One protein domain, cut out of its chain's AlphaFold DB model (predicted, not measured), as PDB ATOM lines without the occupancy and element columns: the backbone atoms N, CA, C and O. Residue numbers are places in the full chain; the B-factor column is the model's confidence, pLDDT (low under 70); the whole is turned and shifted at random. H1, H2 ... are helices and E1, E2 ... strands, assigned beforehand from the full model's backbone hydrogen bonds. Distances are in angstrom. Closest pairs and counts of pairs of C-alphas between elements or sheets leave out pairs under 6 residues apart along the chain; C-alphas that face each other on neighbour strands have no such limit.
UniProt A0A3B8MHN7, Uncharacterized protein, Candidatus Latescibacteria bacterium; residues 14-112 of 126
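This is residues 14 to 112 of the 126 residues of an uncharacterized protein of Candidatus Latescibacteria bacterium (UniProt A0A3B8MHN7). One strongly twisted sheet of five antiparallel strands has a short helix over each face: H1 over one face at E4, H2 over the other at E2 and E5. E4 bends sharply at residue 76 and E5 at residue 108, and there the E3-E4 hairpin and the last residues of E5 turn away from the rest of the sheet. The printed part has 99 residues, with two named helices and five named strands in the order E1, E2, H1, E3, E4, H2, E5; across the sheet the order is E1, E2, E5, E4, E3. The class is mixed, helices and strands. The whole is compact, with a radius of gyration of the C-alphas of 13.6 A and spans of 35 by 32 by 31 A.

E1, residues 23 to 27, is an edge strand and forms a hairpin with E2, residues 33 to 40; N 24 and O 36 are 2.8 A apart, within hydrogen-bond range. H1, residues 46 to 54, is on the sheet at a height of 9.0 A. It lies over E4, residues 69 to 80, and their closest C-alphas, those of Leu 52 and Met 78, are 6.4 A apart. On the local plane H1 stands at 62 degrees to E4, only just across the strands. E3, residues 57 to 64, is the other edge strand and forms a hairpin with E4; N 60 and O 73 are 2.8 A apart. H2, residues 84 to 89, is on the opposite face from H1, at a height of 8.4 A. It lies only just over E2 and E5, residues 99 to 111, with 3 of its C-alphas falling on each. The closest C-alphas of H2 and E5 are those of Leu 87 and Ala 102, 6.3 A apart. E5 is an inner strand between E2 and E4: N 35 and O 105 are 2.8 A apart, and so are N 78 and O 104. H1 and H2 are apart, and in both every O i to N i+4 pair is within hydrogen-bond range.

E1 begins at C-alpha 23, (205.739, 214.441, 263.496). E2 is 23.0 A long from first to last C-alpha and E3 23.4 A. E4 measures 30.0 A, and its bend is 71 degrees. E5 is 30.4 A long with a bend of 80 degrees, and ends at C-alpha 111, (215.790, 199.241, 268.394).

The C-alphas of Ser 67 and Asp 82, the two farthest apart, are 38.1 A from each other. The printed part has no cut. The link from H2 to E5 is short, with 9 residues, and the other links are tight. Mean pLDDT of the printed part is 72.4; it is under 70 in residues 14 to 32, 41 to 47, 96 and 109 to 112 of this model.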
ATOM      1  N   MET A  14     218.575 209.042 257.438       43.47
ATOM      2  CA  MET A  14     217.862 210.322 257.389       43.47
ATOM      3  C   MET A  14     218.091 211.065 258.714       43.47
ATOM      4  O   MET A  14     217.823 210.516 259.781       43.47
ATOM      5  N   THR A  15     218.636 212.284 258.680       44.47
ATOM      6  CA  THR A  15     218.797 213.118 259.889       44.47
ATOM      7  C   THR A  15     217.954 214.377 259.734       44.47
ATOM      8  O   THR A  15     218.210 215.173 258.831       44.47
ATOM      9  N   PHE A  16     216.964 214.554 260.609       43.00
ATOM     10  CA  PHE A  16     216.134 215.757 260.680       43.00
ATOM     11  C   PHE A  16     216.761 216.754 261.660       43.00
ATOM     12  O   PHE A  16     217.158 216.374 262.758       43.00
ATOM     13  N   TRP A  17     216.893 218.017 261.247       31.77
ATOM     14  CA  TRP A  17     217.559 219.086 262.013       31.77
ATOM     15  C   TRP A  17     216.616 220.235 262.421       31.77
ATOM     16  O   TRP A  17     217.089 221.310 262.787       31.77
ATOM     17  N   ARG A  18     215.285 220.051 262.377       39.72
ATOM     18  CA  ARG A  18     214.316 221.051 262.868       39.72
ATOM     19  C   ARG A  18     213.112 220.422 263.574       39.72
ATOM     20  O   ARG A  18     212.819 219.256 263.352       39.72
ATOM     21  N   LYS A  19     212.522 221.240 264.462       35.88
ATOM     22  CA  LYS A  19     211.421 221.021 265.421       35.88
ATOM     23  C   LYS A  19     210.738 219.629 265.394       35.88
ATOM     24  O   LYS A  19     210.044 219.329 264.430       35.88
ATOM     25  N   PRO A  20     210.836 218.839 266.485       41.75
ATOM     26  CA  PRO A  20     210.153 217.543 266.644       41.75
ATOM     27  C   PRO A  20     208.615 217.599 266.608       41.75
ATOM     28  O   PRO A  20     207.975 216.568 266.454       41.75
ATOM     29  N   GLU A  21     208.033 218.790 266.767       39.09
ATOM     30  CA  GLU A  21     206.590 219.041 266.936       39.09
ATOM     31  C   GLU A  21     205.753 218.739 265.673       39.09
ATOM     32  O   GLU A  21     204.534 218.688 265.749       39.09
ATOM     33  N   MET A  22     206.397 218.501 264.526       48.56
ATOM     34  CA  MET A  22     205.761 218.287 263.212       48.56
ATOM     35  C   MET A  22     205.611 216.804 262.820       48.56
ATOM     36  O   MET A  22     205.319 216.491 261.666       48.56
ATOM     37  N   LEU A  23     205.884 215.875 263.741       51.97
ATOM     38  CA  LEU A  23     205.739 214.441 263.496       51.97
ATOM     39  C   LEU A  23     204.296 214.015 263.817       51.97
ATOM     40  O   LEU A  23     203.935 213.859 264.983       51.97
ATOM     41  N   GLY A  24     203.468 213.825 262.791       51.50
ATOM     42  CA  GLY A  24     202.108 213.308 262.926       51.50
ATOM     43  C   GLY A  24     202.081 211.776 262.885       51.50
ATOM     44  O   GLY A  24     202.690 211.160 262.012       51.50
ATOM     45  N   CYS A  25     201.365 211.136 263.809       53.47
ATOM     46  CA  CYS A  25     201.037 209.709 263.712       53.47
ATOM     47  C   CYS A  25     199.735 209.562 262.915       53.47
ATOM     48  O   CYS A  25     198.730 210.179 263.271       53.47
ATOM     49  N   LEU A  26     199.746 208.790 261.826       51.19
ATOM     50  CA  LEU A  26     198.596 208.705 260.922       51.19
ATOM     51  C   LEU A  26     197.629 207.561 261.253       51.19
ATOM     52  O   LEU A  26     196.454 207.685 260.907       51.19
ATOM     53  N   THR A  27     198.070 206.475 261.903       47.53
ATOM     54  CA  THR A  27     197.220 205.299 262.182       47.53
ATOM     55  C   THR A  27     197.649 204.516 263.435       47.53
ATOM     56  O   THR A  27     198.835 204.289 263.668       47.53
ATOM     57  N   GLU A  28     196.669 204.054 264.227       48.69
ATOM     58  CA  GLU A  28     196.866 203.238 265.449       48.69
ATOM     59  C   GLU A  28     196.282 201.806 265.322       48.69
ATOM     60  O   GLU A  28     196.332 201.010 266.253       48.69
ATOM     61  N   SER A  29     195.734 201.430 264.157       44.97
ATOM     62  CA  SER A  29     194.929 200.207 263.986       44.97
ATOM     63  C   SER A  29     195.566 199.150 263.062       44.97
ATOM     64  O   SER A  29     195.005 198.837 262.014       44.97
ATOM     65  N   SER A  30     196.755 198.628 263.389       44.09
ATOM     66  CA  SER A  30     197.438 197.469 262.748       44.09
ATOM     67  C   SER A  30     198.844 197.325 263.371       44.09
ATOM     68  O   SER A  30     199.347 198.332 263.864       44.09
ATOM     69  N   PRO A  31     199.547 196.165 263.369       52.94
ATOM     70  CA  PRO A  31     200.901 196.023 263.950       52.94
ATOM     71  C   PRO A  31     202.008 196.846 263.247       52.94
ATOM     72  O   PRO A  31     203.192 196.560 263.413       52.94
ATOM     73  N   ARG A  32     201.642 197.838 262.429       58.62
ATOM     74  CA  ARG A  32     202.531 198.757 261.720       58.62
ATOM     75  C   ARG A  32     202.111 200.179 262.056       58.62
ATOM     76  O   ARG A  32     200.972 200.557 261.793       58.62
ATOM     77  N   TRP A  33     203.031 200.944 262.626       72.31
ATOM     78  CA  TRP A  33     202.815 202.358 262.912       72.31
ATOM     79  C   TRP A  33     203.254 203.185 261.711       72.31
ATOM     80  O   TRP A  33     204.381 203.028 261.236       72.31
ATOM     81  N   SER A  34     202.384 204.078 261.248       78.88
ATOM     82  CA  SER A  34     202.704 205.010 260.169       78.88
ATOM     83  C   SER A  34     202.901 206.413 260.732       78.88
ATOM     84  O   SER A  34     201.998 207.001 261.327       78.88
ATOM     85  N   LEU A  35     204.100 206.948 260.536       85.00
ATOM     86  CA  LEU A  35     204.478 208.318 260.867       85.00
ATOM     87  C   LEU A  35     204.459 209.151 259.590       85.00
ATOM     88  O   LEU A  35     204.843 208.655 258.536       85.00
ATOM     89  N   ALA A  36     204.076 210.416 259.673       85.25
ATOM     90  CA  ALA A  36     204.243 211.345 258.570       85.25
ATOM     91  C   ALA A  36     204.633 212.736 259.052       85.25
ATOM     92  O   ALA A  36     204.342 213.127 260.181       85.25
ATOM     93  N   TRP A  37     205.326 213.476 258.196       83.25
ATOM     94  CA  TRP A  37     205.711 214.856 258.470       83.25
ATOM     95  C   TRP A  37     205.780 215.671 257.184       83.25
ATOM     96  O   TRP A  37     206.051 215.146 256.099       83.25
ATOM     97  N   ALA A  38     205.547 216.971 257.337       83.31
ATOM     98  CA  ALA A  38     205.661 217.952 256.273       83.31
ATOM     99  C   ALA A  38     207.131 218.265 255.946       83.31
ATOM    100  O   ALA A  38     207.989 218.420 256.823       83.31
ATOM    101  N   GLU A  39     207.414 218.385 254.656       77.62
ATOM    102  CA  GLU A  39     208.646 218.916 254.093       77.62
ATOM    103  C   GLU A  39     208.403 220.365 253.687       77.62
ATOM    104  O   GLU A  39     207.619 220.658 252.782       77.62
ATOM    105  N   PHE A  40     209.069 221.271 254.390       75.25
ATOM    106  CA  PHE A  40     208.941 222.698 254.149       75.25
ATOM    107  C   PHE A  40     209.973 223.177 253.139       75.25
ATOM    108  O   PHE A  40     211.158 222.845 253.246       75.25
ATOM    109  N   GLY A  41     209.539 224.058 252.241       66.56
ATOM    110  CA  GLY A  41     210.400 224.684 251.248       66.56
ATOM    111  C   GLY A  41     211.708 225.214 251.844       66.56
ATOM    112  O   GLY A  41     211.734 225.934 252.843       66.56
ATOM    113  N   GLY A  42     212.824 224.832 251.218       65.31
ATOM    114  CA  GLY A  42     214.179 225.180 251.659       65.31
ATOM    115  C   GLY A  42     214.964 224.023 252.282       65.31
ATOM    116  O   GLY A  42     216.186 224.140 252.429       65.31
ATOM    117  N   ASN A  43     214.322 222.886 252.574       64.00
ATOM    118  CA  ASN A  43     215.025 221.668 252.960       64.00
ATOM    119  C   ASN A  43     215.655 221.028 251.705       64.00
ATOM    120  O   ASN A  43     215.031 220.308 250.932       64.00
ATOM    121  N   ARG A  44     216.939 221.311 251.457       64.88
ATOM    122  CA  ARG A  44     217.672 220.874 250.247       64.88
ATOM    123  C   ARG A  44     218.058 219.386 250.257       64.88
ATOM    124  O   ARG A  44     219.122 219.011 249.765       64.88
ATOM    125  N   GLN A  45     217.223 218.522 250.825       67.19
ATOM    126  CA  GLN A  45     217.476 217.084 250.965       67.19
ATOM    127  C   GLN A  45     217.141 216.292 249.685       67.19
ATOM    128  O   GLN A  45     216.674 215.160 249.747       67.19
ATOM    129  N   TYR A  46     217.420 216.858 248.506       61.69
ATOM    130  CA  TYR A  46     217.074 216.266 247.205       61.69
ATOM    131  C   TYR A  46     217.690 214.877 246.981       61.69
ATOM    132  O   TYR A  46     217.043 213.998 246.417       61.69
ATOM    133  N   ILE A  47     218.917 214.658 247.470       60.22
ATOM    134  CA  ILE A  47     219.607 213.361 247.370       60.22
ATOM    135  C   ILE A  47     218.855 212.289 248.167       60.22
ATOM    136  O   ILE A  47     218.711 211.162 247.706       60.22
ATOM    137  N   SER A  48     218.335 212.637 249.344       71.38
ATOM    138  CA  SER A  48     217.572 211.704 250.168       71.38
ATOM    139  C   SER A  48     216.270 211.283 249.492       71.38
ATOM    140  O   SER A  48     215.937 210.105 249.522       71.38
ATOM    141  N   PHE A  49     215.562 212.213 248.848       73.44
ATOM    142  CA  PHE A  49     214.302 211.906 248.163       73.44
ATOM    143  C   PHE A  49     214.500 211.092 246.889       73.44
ATOM    144  O   PHE A  49     213.771 210.128 246.677       73.44
ATOM    145  N   GLY A  50     215.521 211.420 246.090       76.75
ATOM    146  CA  GLY A  50     215.913 210.582 244.955       76.75
ATOM    147  C   GLY A  50     216.208 209.148 245.402       76.75
ATOM    148  O   GLY A  50     215.656 208.205 244.846       76.75
ATOM    149  N   ASN A  51     216.968 208.989 246.489       79.88
ATOM    150  CA  ASN A  51     217.262 207.669 247.046       79.88
ATOM    151  C   ASN A  51     216.009 206.936 247.543       79.88
ATOM    152  O   ASN A  51     215.916 205.731 247.344       79.88
ATOM    153  N   LEU A  52     215.053 207.633 248.169       83.38
ATOM    154  CA  LEU A  52     213.801 207.015 248.623       83.38
ATOM    155  C   LEU A  52     212.923 206.534 247.468       83.38
ATOM    156  O   LEU A  52     212.242 205.521 247.607       83.38
ATOM    157  N   LYS A  53     212.951 207.238 246.330       80.50
ATOM    158  CA  LYS A  53     212.221 206.836 245.126       80.50
ATOM    159  C   LYS A  53     212.741 205.510 244.562       80.50
ATOM    160  O   LYS A  53     211.942 204.686 244.129       80.50
ATOM    161  N   ASP A  54     214.054 205.299 244.613       83.38
ATOM    162  CA  ASP A  54     214.694 204.076 244.113       83.38
ATOM    163  C   ASP A  54     214.744 202.955 245.167       83.38
ATOM    164  O   ASP A  54     214.720 201.768 244.836       83.38
ATOM    165  N   ASN A  55     214.823 203.312 246.451       86.56
ATOM    166  CA  ASN A  55     214.884 202.379 247.568       86.56
ATOM    167  C   ASN A  55     214.110 202.922 248.781       86.56
ATOM    168  O   ASN A  55     214.624 203.777 249.505       86.56
ATOM    169  N   PRO A  56     212.926 202.366 249.088       88.94
ATOM    170  CA  PRO A  56     212.092 202.883 250.166       88.94
ATOM    171  C   PRO A  56     212.655 202.575 251.559       88.94
ATOM    172  O   PRO A  56     212.160 203.110 252.546       88.94
ATOM    173  N   LYS A  57     213.676 201.717 251.694       88.44
ATOM    174  CA  LYS A  57     214.205 201.314 253.004       88.44
ATOM    175  C   LYS A  57     214.936 202.471 253.678       88.44
ATOM    176  O   LYS A  57     215.987 202.909 253.211       88.44
ATOM    177  N   ALA A  58     214.442 202.880 254.838       87.56
ATOM    178  CA  ALA A  58     215.017 203.956 255.627       87.56
ATOM    179  C   ALA A  58     214.996 203.631 257.124       87.56
ATOM    180  O   ALA A  58     214.315 202.719 257.597       87.56
ATOM    181  N   PHE A  59     215.748 204.408 257.898       84.94
ATOM    182  CA  PHE A  59     215.575 204.441 259.340       84.94
ATOM    183  C   PHE A  59     215.491 205.873 259.853       84.94
ATOM    184  O   PHE A  59     216.200 206.765 259.375       84.94
ATOM    185  N   LEU A  60     214.657 206.070 260.869       82.81
ATOM    186  CA  LEU A  60     214.603 207.293 261.653       82.81
ATOM    187  C   LEU A  60     215.575 207.182 262.819       82.81
ATOM    188  O   LEU A  60     215.628 206.172 263.524       82.81
ATOM    189  N   PHE A  61     216.364 208.234 263.003       80.25
ATOM    190  CA  PHE A  61     217.296 208.360 264.109       80.25
ATOM    191  C   PHE A  61     216.859 209.520 264.990       80.25
ATOM    192  O   PHE A  61     217.100 210.681 264.661       80.25
ATOM    193  N   LEU A  62     216.214 209.192 266.102       79.69
ATOM    194  CA  LEU A  62     215.736 210.161 267.077       79.69
ATOM    195  C   LEU A  62     216.737 210.196 268.225       79.69
ATOM    196  O   LEU A  62     217.078 209.148 268.780       79.69
ATOM    197  N   MET A  63     217.236 211.383 268.557       76.06
ATOM    198  CA  MET A  63     218.174 211.560 269.661       76.06
ATOM    199  C   MET A  63     217.598 212.527 270.686       76.06
ATOM    200  O   MET A  63     217.239 213.651 270.343       76.06
ATOM    201  N   ASP A  64     217.563 212.086 271.936       75.06
ATOM    202  CA  ASP A  64     217.315 212.928 273.095       75.06
ATOM    203  C   ASP A  64     218.657 213.222 273.768       75.06
ATOM    204  O   ASP A  64     219.286 212.355 274.380       75.06
ATOM    205  N   TYR A  65     219.109 214.466 273.631       74.69
ATOM    206  CA  TYR A  65     220.366 214.914 274.217       74.69
ATOM    207  C   TYR A  65     220.295 215.049 275.741       74.69
ATOM    208  O   TYR A  65     221.308 214.818 276.400       74.69
ATOM    209  N   ALA A  66     219.132 215.384 276.304       75.00
ATOM    210  CA  ALA A  66     218.977 215.613 277.737       75.00
ATOM    211  C   ALA A  66     219.001 214.289 278.511       75.00
ATOM    212  O   ALA A  66     219.756 214.134 279.472       75.00
ATOM    213  N   SER A  67     218.230 213.296 278.057       75.94
ATOM    214  CA  SER A  67     218.218 211.968 278.687       75.94
ATOM    215  C   SER A  67     219.326 211.042 278.180       75.94
ATOM    216  O   SER A  67     219.564 209.986 278.764       75.94
ATOM    217  N   SER A  68     220.043 211.445 277.122       73.56
ATOM    218  CA  SER A  68     220.973 210.572 276.391       73.56
ATOM    219  C   SER A  68     220.284 209.311 275.884       73.56
ATOM    220  O   SER A  68     220.846 208.220 275.899       73.56
ATOM    221  N   GLY A  69     219.043 209.480 275.439       70.81
ATOM    222  CA  GLY A  69     218.239 208.467 274.784       70.81
ATOM    223  C   GLY A  69     218.420 208.521 273.271       70.81
ATOM    224  O   GLY A  69     218.644 209.572 272.670       70.81
ATOM    225  N   ARG A  70     218.327 207.364 272.624       77.19
ATOM    226  CA  ARG A  70     218.376 207.253 271.169       77.19
ATOM    227  C   ARG A  70     217.449 206.143 270.756       77.19
ATOM    228  O   ARG A  70     217.605 205.013 271.209       77.19
ATOM    229  N   ILE A  71     216.559 206.467 269.837       79.38
ATOM    230  CA  ILE A  71     215.653 205.506 269.233       79.38
ATOM    231  C   ILE A  71     216.029 205.401 267.762       79.38
ATOM    232  O   ILE A  71     216.200 206.409 267.070       79.38
ATOM    233  N   LYS A  72     216.209 204.163 267.295       81.06
ATOM    234  CA  LYS A  72     216.371 203.868 265.873       81.06
ATOM    235  C   LYS A  72     215.159 203.076 265.416       81.06
ATOM    236  O   LYS A  72     214.983 201.945 265.857       81.06
ATOM    237  N   VAL A  73     214.367 203.667 264.533       83.44
ATOM    238  CA  VAL A  73     213.180 203.028 263.960       83.44
ATOM    239  C   VAL A  73     213.489 202.643 262.526       83.44
ATOM    240  O   VAL A  73     213.911 203.498 261.752       83.44
ATOM    241  N   TRP A  74     213.300 201.381 262.168       85.19
ATOM    242  CA  TRP A  74     213.433 200.899 260.798       85.19
ATOM    243  C   TRP A  74     212.076 200.868 260.109       85.19
ATOM    244  O   TRP A  74     211.057 200.520 260.715       85.19
ATOM    245  N   GLY A  75     212.078 201.234 258.831       88.19
ATOM    246  CA  GLY A  75     210.848 201.408 258.085       88.19
ATOM    247  C   GLY A  75     211.030 201.537 256.590       88.19
ATOM    248  O   GLY A  75     212.147 201.529 256.066       88.19
ATOM    249  N   ASN A  76     209.895 201.660 255.921       90.25
ATOM    250  CA  ASN A  76     209.839 202.130 254.549       90.25
ATOM    251  C   ASN A  76     209.393 203.587 254.559       90.25
ATOM    252  O   ASN A  76     208.459 203.926 255.278       90.25
ATOM    253  N   ALA A  77     210.051 204.438 253.783       90.25
ATOM    254  CA  ALA A  77     209.676 205.829 253.612       90.25
ATOM    255  C   ALA A  77     209.272 206.089 252.163       90.25
ATOM    256  O   ALA A  77     209.920 205.610 251.233       90.25
ATOM    257  N   MET A  78     208.237 206.897 251.984       89.56
ATOM    258  CA  MET A  78     207.774 207.366 250.687       89.56
ATOM    259  C   MET A  78     207.542 208.868 250.728       89.56
ATOM    260  O   MET A  78     207.150 209.424 251.754       89.56
ATOM    261  N   VAL A  79     207.806 209.519 249.601       87.81
ATOM    262  CA  VAL A  79     207.567 210.949 249.412       87.81
ATOM    263  C   VAL A  79     206.244 211.107 248.676       87.81
ATOM    264  O   VAL A  79     206.018 210.431 247.674       87.81
ATOM    265  N   VAL A  80     205.387 211.986 249.180       87.38
ATOM    266  CA  VAL A  80     204.067 212.293 248.629       87.38
ATOM    267  C   VAL A  80     204.031 213.785 248.318       87.38
ATOM    268  O   VAL A  80     204.221 214.601 249.215       87.38
ATOM    269  N   GLU A  81     203.849 214.146 247.050       84.12
ATOM    270  CA  GLU A  81     203.886 215.546 246.587       84.12
ATOM    271  C   GLU A  81     202.474 216.084 246.265       84.12
ATOM    272  O   GLU A  81     202.211 217.259 246.489       84.12
ATOM    273  N   ASP A  82     201.538 215.218 245.850       81.38
ATOM    274  CA  ASP A  82     200.232 215.607 245.279       81.38
ATOM    275  C   ASP A  82     199.010 215.155 246.115       81.38
ATOM    276  O   ASP A  82     197.946 214.862 245.570       81.38
ATOM    277  N   ASP A  83     199.141 215.061 247.440       84.94
ATOM    278  CA  ASP A  83     198.036 214.688 248.340       84.94
ATOM    279  C   ASP A  83     197.640 215.876 249.221       84.94
ATOM    280  O   ASP A  83     198.175 216.070 250.313       84.94
ATOM    281  N   SER A  84     196.714 216.702 248.730       83.12
ATOM    282  CA  SER A  84     196.297 217.922 249.428       83.12
ATOM    283  C   SER A  84     195.685 217.640 250.802       83.12
ATOM    284  O   SER A  84     195.916 218.405 251.729       83.12
ATOM    285  N   GLU A  85     194.956 216.533 250.967       84.94
ATOM    286  CA  GLU A  85     194.343 216.185 252.254       84.94
ATOM    287  C   GLU A  85     195.416 215.831 253.293       84.94
ATOM    288  O   GLU A  85     195.363 216.286 254.439       84.94
ATOM    289  N   LEU A  86     196.426 215.052 252.898       81.56
ATOM    290  CA  LEU A  86     197.553 214.734 253.767       81.56
ATOM    291  C   LEU A  86     198.386 215.977 254.106       81.56
ATOM    292  O   LEU A  86     198.793 216.145 255.256       81.56
ATOM    293  N   LEU A  87     198.643 216.838 253.122       82.31
ATOM    294  CA  LEU A  87     199.403 218.074 253.315       82.31
ATOM    295  C   LEU A  87     198.674 219.034 254.264       82.31
ATOM    296  O   LEU A  87     199.299 219.554 255.188       82.31
ATOM    297  N   ASP A  88     197.357 219.187 254.113       81.62
ATOM    298  CA  ASP A  88     196.526 219.995 255.008       81.62
ATOM    299  C   ASP A  88     196.551 219.443 256.439       81.62
ATOM    300  O   ASP A  88     196.702 220.201 257.399       81.62
ATOM    301  N   ARG A  89     196.488 218.113 256.609       82.44
ATOM    302  CA  ARG A  89     196.593 217.455 257.927       82.44
ATOM    303  C   ARG A  89     197.948 217.646 258.604       82.44
ATOM    304  O   ARG A  89     198.019 217.581 259.829       82.44
ATOM    305  N   LEU A  90     199.013 217.813 257.825       79.38
ATOM    306  CA  LEU A  90     200.371 218.051 258.319       79.38
ATOM    307  C   LEU A  90     200.699 219.546 258.446       79.38
ATOM    308  O   LEU A  90     201.797 219.890 258.887       79.38
ATOM    309  N   SER A  91     199.767 220.424 258.069       77.19
ATOM    310  CA  SER A  91     199.917 221.864 258.213       77.19
ATOM    311  C   SER A  91     199.673 222.321 259.647       77.19
ATOM    312  O   SER A  91     198.774 221.844 260.337       77.19
ATOM    313  N   ASP A  92     200.499 223.262 260.104       74.56
ATOM    314  CA  ASP A  92     200.335 223.915 261.398       74.56
ATOM    315  C   ASP A  92     199.945 225.384 261.163       74.56
ATOM    316  O   ASP A  92     200.759 226.155 260.642       74.56
ATOM    317  N   PRO A  93     198.734 225.813 261.568       70.62
ATOM    318  CA  PRO A  93     198.306 227.206 261.464       70.62
ATOM    319  C   PRO A  93     199.240 228.199 262.177       70.62
ATOM    320  O   PRO A  93     199.300 229.368 261.796       70.62
ATOM    321  N   ALA A  94     199.971 227.757 263.207       74.12
ATOM    322  CA  ALA A  94     200.942 228.573 263.933       74.12
ATOM    323  C   ALA A  94     202.305 228.676 263.220       74.12
ATOM    324  O   ALA A  94     203.145 229.491 263.612       74.12
ATOM    325  N   TYR A  95     202.532 227.884 262.168       70.75
ATOM    326  CA  TYR A  95     203.764 227.873 261.387       70.75
ATOM    327  C   TYR A  95     203.455 227.947 259.880       70.75
ATOM    328  O   TYR A  95     203.453 226.922 259.196       70.75
ATOM    329  N   PRO A  96     203.223 229.163 259.336       69.00
ATOM    330  CA  PRO A  96     202.841 229.382 257.941       69.00
ATOM    331  C   PRO A  96     204.050 229.227 257.008       69.00
ATOM    332  O   PRO A  96     204.568 230.194 256.448       69.00
ATOM    333  N   ALA A  97     204.551 228.003 256.887       75.31
ATOM    334  CA  ALA A  97     205.601 227.633 255.957       75.31
ATOM    335  C   ALA A  97     205.010 226.847 254.784       75.31
ATOM    336  O   ALA A  97     204.098 226.045 254.959       75.31
ATOM    337  N   ASP A  98     205.557 227.087 253.593       78.12
ATOM    338  CA  ASP A  98     205.151 226.412 252.362       78.12
ATOM    339  C   ASP A  98     205.511 224.923 252.438       78.12
ATOM    340  O   ASP A  98     206.697 224.565 252.460       78.12
ATOM    341  N   ILE A  99     204.493 224.068 252.549       79.56
ATOM    342  CA  ILE A  99     204.658 222.616 252.554       79.56
ATOM    343  C   ILE A  99     204.721 222.174 251.107       79.56
ATOM    344  O   ILE A  99     203.741 222.256 250.377       79.56
ATOM    345  N   GLN A 100     205.883 221.682 250.703       81.06
ATOM    346  CA  GLN A 100     206.074 221.228 249.334       81.06
ATOM    347  C   GLN A 100     205.665 219.770 249.193       81.06
ATOM    348  O   GLN A 100     205.193 219.370 248.134       81.06
ATOM    349  N   ARG A 101     205.912 218.958 250.231       84.94
ATOM    350  CA  ARG A 101     205.751 217.499 250.201       84.94
ATOM    351  C   ARG A 101     205.470 216.953 251.587       84.94
ATOM    352  O   ARG A 101     205.822 217.570 252.587       84.94
ATOM    353  N   ALA A 102     204.929 215.750 251.648       85.88
ATOM    354  CA  ALA A 102     204.877 214.934 252.845       85.88
ATOM    355  C   ALA A 102     205.838 213.752 252.706       85.88
ATOM    356  O   ALA A 102     206.051 213.216 251.617       85.88
ATOM    357  N   VAL A 103     206.410 213.316 253.821       85.75
ATOM    358  CA  VAL A 103     207.071 212.015 253.892       85.75
ATOM    359  C   VAL A 103     206.246 211.126 254.800       85.75
ATOM    360  O   VAL A 103     205.956 211.511 255.929       85.75
ATOM    361  N   VAL A 104     205.891 209.944 254.308       88.19
ATOM    362  CA  VAL A 104     205.191 208.906 255.067       88.19
ATOM    363  C   VAL A 104     206.174 207.781 255.350       88.19
ATOM    364  O   VAL A 104     206.912 207.354 254.464       88.19
ATOM    365  N   PHE A 105     206.206 207.317 256.591       87.88
ATOM    366  CA  PHE A 105     207.134 206.323 257.095       87.88
ATOM    367  C   PHE A 105     206.381 205.204 257.805       87.88
ATOM    368  O   PHE A 105     205.767 205.417 258.847       87.88
ATOM    369  N   GLU A 106     206.478 203.997 257.269       88.38
ATOM    370  CA  GLU A 106     205.896 202.794 257.848       88.38
ATOM    371  C   GLU A 106     206.942 202.063 258.690       88.38
ATOM    372  O   GLU A 106     207.897 201.482 258.163       88.38
ATOM    373  N   ALA A 107     206.767 202.091 260.008       84.25
ATOM    374  CA  ALA A 107     207.655 201.443 260.961       84.25
ATOM    375  C   ALA A 107     207.298 199.962 261.146       84.25
ATOM    376  O   ALA A 107     206.126 199.599 261.279       84.25
ATOM    377  N   TRP A 108     208.320 199.107 261.216       75.81
ATOM    378  CA  TRP A 108     208.161 197.674 261.513       75.81
ATOM    379  C   TRP A 108     209.133 197.149 262.575       75.81
ATOM    380  O   TRP A 108     208.922 196.048 263.074       75.81
ATOM    381  N   ASP A 109     210.165 197.915 262.949       69.38
ATOM    382  CA  ASP A 109     211.080 197.545 264.034       69.38
ATOM    383  C   ASP A 109     211.656 198.782 264.742       69.38
ATOM    384  O   ASP A 109     212.000 199.784 264.107       69.38
ATOM    385  N   VAL A 110     211.782 198.706 266.067       68.75
ATOM    386  CA  VAL A 110     212.309 199.769 266.931       68.75
ATOM    387  C   VAL A 110     213.428 199.187 267.784       68.75
ATOM    388  O   VAL A 110     213.196 198.345 268.646       68.75
ATOM    389  N   ASN A 111     214.653 199.670 267.587       64.06
ATOM    390  CA  ASN A 111     215.790 199.241 268.394       64.06
ATOM    391  C   ASN A 111     215.896 200.052 269.708       64.06
ATOM    392  O   ASN A 111     215.771 201.280 269.704       64.06
ATOM    393  N   CYS A 112     216.159 199.334 270.806       51.38
ATOM    394  CA  CYS A 112     216.231 199.755 272.214       51.38
ATOM    395  C   CYS A 112     217.634 200.329 272.574       51.38
ATOM    396  O   CYS A 112     218.621 200.003 271.904       51.38
TER     397      CYS A 112